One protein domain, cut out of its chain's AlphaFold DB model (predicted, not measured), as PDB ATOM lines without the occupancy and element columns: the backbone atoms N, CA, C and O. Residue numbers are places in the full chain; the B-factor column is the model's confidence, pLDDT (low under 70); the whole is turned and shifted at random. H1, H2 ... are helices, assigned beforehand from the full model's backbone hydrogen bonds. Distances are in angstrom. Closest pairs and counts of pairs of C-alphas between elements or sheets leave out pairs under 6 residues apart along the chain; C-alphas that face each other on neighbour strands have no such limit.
ATOM      1  N   THR A   2     363.605 129.379 187.002       95.94
ATOM      2  CA  THR A   2     364.371 130.625 187.245       95.94
ATOM      3  C   THR A   2     363.507 131.841 186.905       95.94
ATOM      4  O   THR A   2     362.518 131.700 186.179       95.94
ATOM      5  N   VAL A   3     363.869 133.025 187.405       95.31
ATOM      6  CA  VAL A   3     363.124 134.269 187.141       95.31
ATOM      7  C   VAL A   3     363.118 134.601 185.645       95.31
ATOM      8  O   VAL A   3     362.095 135.023 185.110       95.31
ATOM      9  N   GLU A   4     364.219 134.346 184.939       96.50
ATOM     10  CA  GLU A   4     364.346 134.570 183.494       96.50
ATOM     11  C   GLU A   4     363.394 133.660 182.719       96.50
ATOM     12  O   GLU A   4     362.653 134.121 181.853       96.50
ATOM     13  N   LYS A   5     363.351 132.373 183.084       94.56
ATOM     14  CA  LYS A   5     362.438 131.403 182.468       94.56
ATOM     15  C   LYS A   5     360.979 131.765 182.730       94.56
ATOM     16  O   LYS A   5     360.154 131.644 181.834       94.56
ATOM     17  N   GLN A   6     360.659 132.249 183.929       93.88
ATOM     18  CA  GLN A   6     359.305 132.690 184.256       93.88
ATOM     19  C   GLN A   6     358.885 133.912 183.427       93.88
ATOM     20  O   GLN A   6     357.772 133.941 182.902       93.88
ATOM     21  N   ARG A   7     359.770 134.905 183.275       97.38
ATOM     22  CA  ARG A   7     359.518 136.089 182.437       97.38
ATOM     23  C   ARG A   7     359.300 135.711 180.978       97.38
ATOM     24  O   ARG A   7     358.381 136.235 180.355       97.38
ATOM     25  N   GLU A   8     360.093 134.778 180.462       97.31
ATOM     26  CA  GLU A   8     359.962 134.323 179.079       97.31
ATOM     27  C   GLU A   8     358.647 133.574 178.837       97.31
ATOM     28  O   GLU A   8     357.966 133.831 177.847       97.31
ATOM     29  N   VAL A   9     358.217 132.732 179.782       93.69
ATOM     30  CA  VAL A   9     356.897 132.082 179.724       93.69
ATOM     31  C   VAL A   9     355.771 133.118 179.689       93.69
ATOM     32  O   VAL A   9     354.861 133.004 178.870       93.69
ATOM     33  N   ILE A  10     355.841 134.159 180.527       94.31
ATOM     34  CA  ILE A  10     354.845 135.243 180.531       94.31
ATOM     35  C   ILE A  10     354.851 135.999 179.196       94.31
ATOM     36  O   ILE A  10     353.785 136.310 178.661       94.31
ATOM     37  N   ARG A  11     356.034 136.286 178.641       97.44
ATOM     38  CA  ARG A  11     356.177 136.975 177.352       97.44
ATOM     39  C   ARG A  11     355.520 136.177 176.226       97.44
ATOM     40  O   ARG A  11     354.681 136.722 175.518       97.44
ATOM     41  N   LEU A  12     355.858 134.895 176.102       95.00
ATOM     42  CA  LEU A  12     355.288 133.999 175.091       95.00
ATOM     43  C   LEU A  12     353.772 133.860 175.247       95.00
ATOM     44  O   LEU A  12     353.043 133.912 174.261       95.00
ATOM     45  N   TRP A  13     353.288 133.762 176.487       93.44
ATOM     46  CA  TRP A  13     351.857 133.702 176.780       93.44
ATOM     47  C   TRP A  13     351.104 134.958 176.323       93.44
ATOM     48  O   TRP A  13     349.996 134.878 175.792       93.44
ATOM     49  N   ASN A  14     351.698 136.135 176.523       94.50
ATOM     50  CA  ASN A  14     351.105 137.391 176.077       94.50
ATOM     51  C   ASN A  14     351.087 137.510 174.549       94.50
ATOM     52  O   ASN A  14     350.091 137.980 174.008       94.50
ATOM     53  N   GLU A  15     352.144 137.076 173.856       95.56
ATOM     54  CA  GLU A  15     352.174 137.066 172.387       95.56
ATOM     55  C   GLU A  15     351.135 136.100 171.807       95.56
ATOM     56  O   GLU A  15     350.369 136.487 170.929       95.56
ATOM     57  N   LEU A  16     351.014 134.893 172.370       93.38
ATOM     58  CA  LEU A  16     349.995 133.928 171.953       93.38
ATOM     59  C   LEU A  16     348.579 134.506 172.079       93.38
ATOM     60  O   LEU A  16     347.781 134.397 171.156       93.38
ATOM     61  N   ARG A  17     348.276 135.188 173.190       93.19
ATOM     62  CA  ARG A  17     346.955 135.796 173.408       93.19
ATOM     63  C   ARG A  17     346.645 136.925 172.427       93.19
ATOM     64  O   ARG A  17     345.482 137.131 172.098       93.19
ATOM     65  N   LYS A  18     347.658 137.669 171.975       92.75
ATOM     66  CA  LYS A  18     347.473 138.719 170.961       92.75
ATOM     67  C   LYS A  18     347.132 138.136 169.592       92.75
ATOM     68  O   LYS A  18     346.355 138.753 168.873       92.75
ATOM     69  N   VAL A  19     347.727 136.995 169.241       93.56
ATOM     70  CA  VAL A  19     347.538 136.346 167.934       93.56
ATOM     71  C   VAL A  19     346.249 135.528 167.906       93.56
ATOM     72  O   VAL A  19     345.428 135.707 167.015       93.56
ATOM     73  N   GLU A  20     346.049 134.671 168.906       91.12
ATOM     74  CA  GLU A  20     344.992 133.650 168.913       91.12
ATOM     75  C   GLU A  20     343.732 134.081 169.685       91.12
ATOM     76  O   GLU A  20     342.684 133.437 169.603       91.12
ATOM     77  N   GLY A  21     343.801 135.170 170.461       88.06
ATOM     78  CA  GLY A  21     342.649 135.716 171.181       88.06
ATOM     79  C   GLY A  21     341.977 134.676 172.099       88.06
ATOM     80  O   GLY A  21     342.659 134.096 172.949       88.06
ATOM     81  N   PRO A  22     340.657 134.425 171.968       89.69
ATOM     82  CA  PRO A  22     339.934 133.436 172.776       89.69
ATOM     83  C   PRO A  22     340.481 132.003 172.689       89.69
ATOM     84  O   PRO A  22     340.468 131.296 173.694       89.69
ATOM     85  N   ALA A  23     341.021 131.591 171.536       91.31
ATOM     86  CA  ALA A  23     341.560 130.240 171.352       91.31
ATOM     87  C   ALA A  23     342.803 129.982 172.225       91.31
ATOM     88  O   ALA A  23     343.055 128.853 172.648       91.31
ATOM     89  N   ALA A  24     343.551 131.037 172.578       93.00
ATOM     90  CA  ALA A  24     344.633 130.915 173.549       93.00
ATOM     91  C   ALA A  24     344.102 130.462 174.917       93.00
ATOM     92  O   ALA A  24     344.707 129.603 175.552       93.00
ATOM     93  N   GLU A  25     342.968 131.001 175.379       90.56
ATOM     94  CA  GLU A  25     342.418 130.639 176.690       90.56
ATOM     95  C   GLU A  25     341.916 129.189 176.717       90.56
ATOM     96  O   GLU A  25     342.136 128.493 177.706       90.56
ATOM     97  N   GLU A  26     341.347 128.686 175.619       93.06
ATOM     98  CA  GLU A  26     340.989 127.264 175.498       93.06
ATOM     99  C   GLU A  26     342.219 126.359 175.639       93.06
ATOM    100  O   GLU A  26     342.202 125.387 176.399       93.06
ATOM    101  N   LEU A  27     343.328 126.719 174.988       90.88
ATOM    102  CA  LEU A  27     344.589 125.989 175.109       90.88
ATOM    103  C   LEU A  27     345.144 126.041 176.543       90.88
ATOM    104  O   LEU A  27     345.680 125.045 177.037       90.88
ATOM    105  N   ARG A  28     344.970 127.163 177.260       91.12
ATOM    106  CA  ARG A  28     345.313 127.257 178.692       91.12
ATOM    107  C   ARG A  28     344.534 126.249 179.521       91.12
ATOM    108  O   ARG A  28     345.128 125.574 180.361       91.12
ATOM    109  N   ILE A  29     343.221 126.182 179.303       93.00
ATOM    110  CA  ILE A  29     342.320 125.290 180.034       93.00
ATOM    111  C   ILE A  29     342.746 123.840 179.803       93.00
ATOM    112  O   ILE A  29     343.027 123.142 180.773       93.00
ATOM    113  N   GLN A  30     342.943 123.432 178.546       92.50
ATOM    114  CA  GLN A  30     343.387 122.076 178.196       92.50
ATOM    115  C   GLN A  30     344.727 121.701 178.846       92.50
ATOM    116  O   GLN A  30     344.905 120.587 179.343       92.50
ATOM    117  N   ILE A  31     345.684 122.636 178.877       90.69
ATOM    118  CA  ILE A  31     346.971 122.429 179.552       90.69
ATOM    119  C   ILE A  31     346.757 122.197 181.052       90.69
ATOM    120  O   ILE A  31     347.306 121.247 181.614       90.69
ATOM    121  N   LEU A  32     345.976 123.058 181.710       92.12
ATOM    122  CA  LEU A  32     345.719 122.962 183.148       92.12
ATOM    123  C   LEU A  32     344.968 121.677 183.509       92.12
ATOM    124  O   LEU A  32     345.326 121.031 184.493       92.12
ATOM    125  N   GLU A  33     343.989 121.278 182.701       93.62
ATOM    126  CA  GLU A  33     343.266 120.013 182.847       93.62
ATOM    127  C   GLU A  33     344.213 118.817 182.721       93.62
ATOM    128  O   GLU A  33     344.260 117.977 183.618       93.62
ATOM    129  N   CYS A  34     345.059 118.783 181.687       92.19
ATOM    130  CA  CYS A  34     346.048 117.720 181.494       92.19
ATOM    131  C   CYS A  34     346.986 117.567 182.703       92.19
ATOM    132  O   CYS A  34     347.271 116.451 183.147       92.19
ATOM    133  N   PHE A  35     347.460 118.676 183.276       87.81
ATOM    134  CA  PHE A  35     348.304 118.628 184.472       87.81
ATOM    135  C   PHE A  35     347.529 118.272 185.745       87.81
ATOM    136  O   PHE A  35     348.086 117.593 186.610       87.81
ATOM    137  N   SER A  36     346.265 118.687 185.862       89.19
ATOM    138  CA  SER A  36     345.369 118.286 186.953       89.19
ATOM    139  C   SER A  36     345.146 116.773 186.957       89.19
ATOM    140  O   SER A  36     345.347 116.132 187.990       89.19
ATOM    141  N   GLU A  37     344.806 116.178 185.811       84.88
ATOM    142  CA  GLU A  37     344.567 114.734 185.709       84.88
ATOM    143  C   GLU A  37     345.835 113.928 186.011       84.88
ATOM    144  O   GLU A  37     345.814 113.042 186.865       84.88
ATOM    145  N   LYS A  38     346.987 114.331 185.464       80.31
ATOM    146  CA  LYS A  38     348.280 113.700 185.793       80.31
ATOM    147  C   LYS A  38     348.638 113.791 187.278       80.31
ATOM    148  O   LYS A  38     349.319 112.914 187.811       80.31
ATOM    149  N   ALA A  39     348.227 114.858 187.965       75.31
ATOM    150  CA  ALA A  39     348.448 114.996 189.401       75.31
ATOM    151  C   ALA A  39     347.541 114.061 190.219       75.31
ATOM    152  O   ALA A  39     347.972 113.560 191.259       75.31
ATOM    153  N   LYS A  40     346.312 113.805 189.754       74.88
ATOM    154  CA  LYS A  40     345.393 112.830 190.359       74.88
ATOM    155  C   LYS A  40     345.890 111.400 190.157       74.88
ATOM    156  O   LYS A  40     345.948 110.652 191.126       74.88
ATOM    157  N   GLU A  41     346.335 111.059 188.948       70.62
ATOM    158  CA  GLU A  41     346.926 109.751 188.629       70.62
ATOM    159  C   GLU A  41     348.127 109.433 189.531       70.62
ATOM    160  O   GLU A  41     348.214 108.348 190.095       70.62
ATOM    161  N   LYS A  42     349.015 110.410 189.764       64.38
ATOM    162  CA  LYS A  42     350.165 110.253 190.673       64.38
ATOM    163  C   LYS A  42     349.809 110.120 192.154       64.38
ATOM    164  O   LYS A  42     350.657 109.682 192.919       64.38
ATOM    165  N   ARG A  43     348.623 110.561 192.585       60.16
ATOM    166  CA  ARG A  43     348.158 110.416 193.978       60.16
ATOM    167  C   ARG A  43     347.462 109.080 194.235       60.16
ATOM    168  O   ARG A  43     347.285 108.727 195.395       60.16
ATOM    169  N   ALA A  44     347.029 108.392 193.181       57.19
ATOM    170  CA  ALA A  44     346.330 107.113 193.260       57.19
ATOM    171  C   ALA A  44     347.262 105.889 193.122       57.19
ATOM    172  O   ALA A  44     346.784 104.764 193.260       57.19
ATOM    173  N   ALA A  45     348.554 106.107 192.846       53.00
ATOM    174  CA  ALA A  45     349.613 105.097 192.760       53.00
ATOM    175  C   ALA A  45     350.514 105.142 194.001       53.00
ATOM    176  O   ALA A  45     350.986 104.059 194.412       53.00
TER     177      ALA A  45
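What this domain is: This is residues 2 to 45 of the 45 residues of an uncharacterized protein of Bradyrhizobium diazoefficiens (UniProt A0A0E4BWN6). Two straight helices, H1 and then H2, meet near their ends at one corner and open away from each other as a flat V, with H2 the longer limb. The printed part has 44 residues with two named helices and no named strand, and its class is all helix. It is only just loose, close to extended, with a radius of gyration of the C-alphas of 13.6 A and spans of 39 by 28 by 6 A.

How they stand to each other: H1, residues 3 to 20, and H2, residues 22 to 43, are joined by a tight link, Gly 21. They only just touch, and only at the corner, with 3 pairs of C-alphas within 8 A. H1 touches with residues 16 to 17 alone and H2 with residues 24 to 25 alone; the closest C-alphas, those of Arg 17 and Ala 24, are 5.4 A apart. The helices stand at a steep tilt of 48 degrees and run opposite ways. In H1 and H2, every O i to N i+4 pair is within hydrogen-bond range.

Where its parts are: H1 is 25.7 A long and begins at C-alpha 3, (363.124, 134.269, 187.141). H2 is 32.4 A long and ends at C-alpha 43, (348.158, 110.416, 193.978).

The domain as a whole: The C-alphas of Lys 18 and Ala 45, the two farthest apart, are separated by 40.1 A. The printed part has no cut. Residues 42 to 45 have pLDDT under 70.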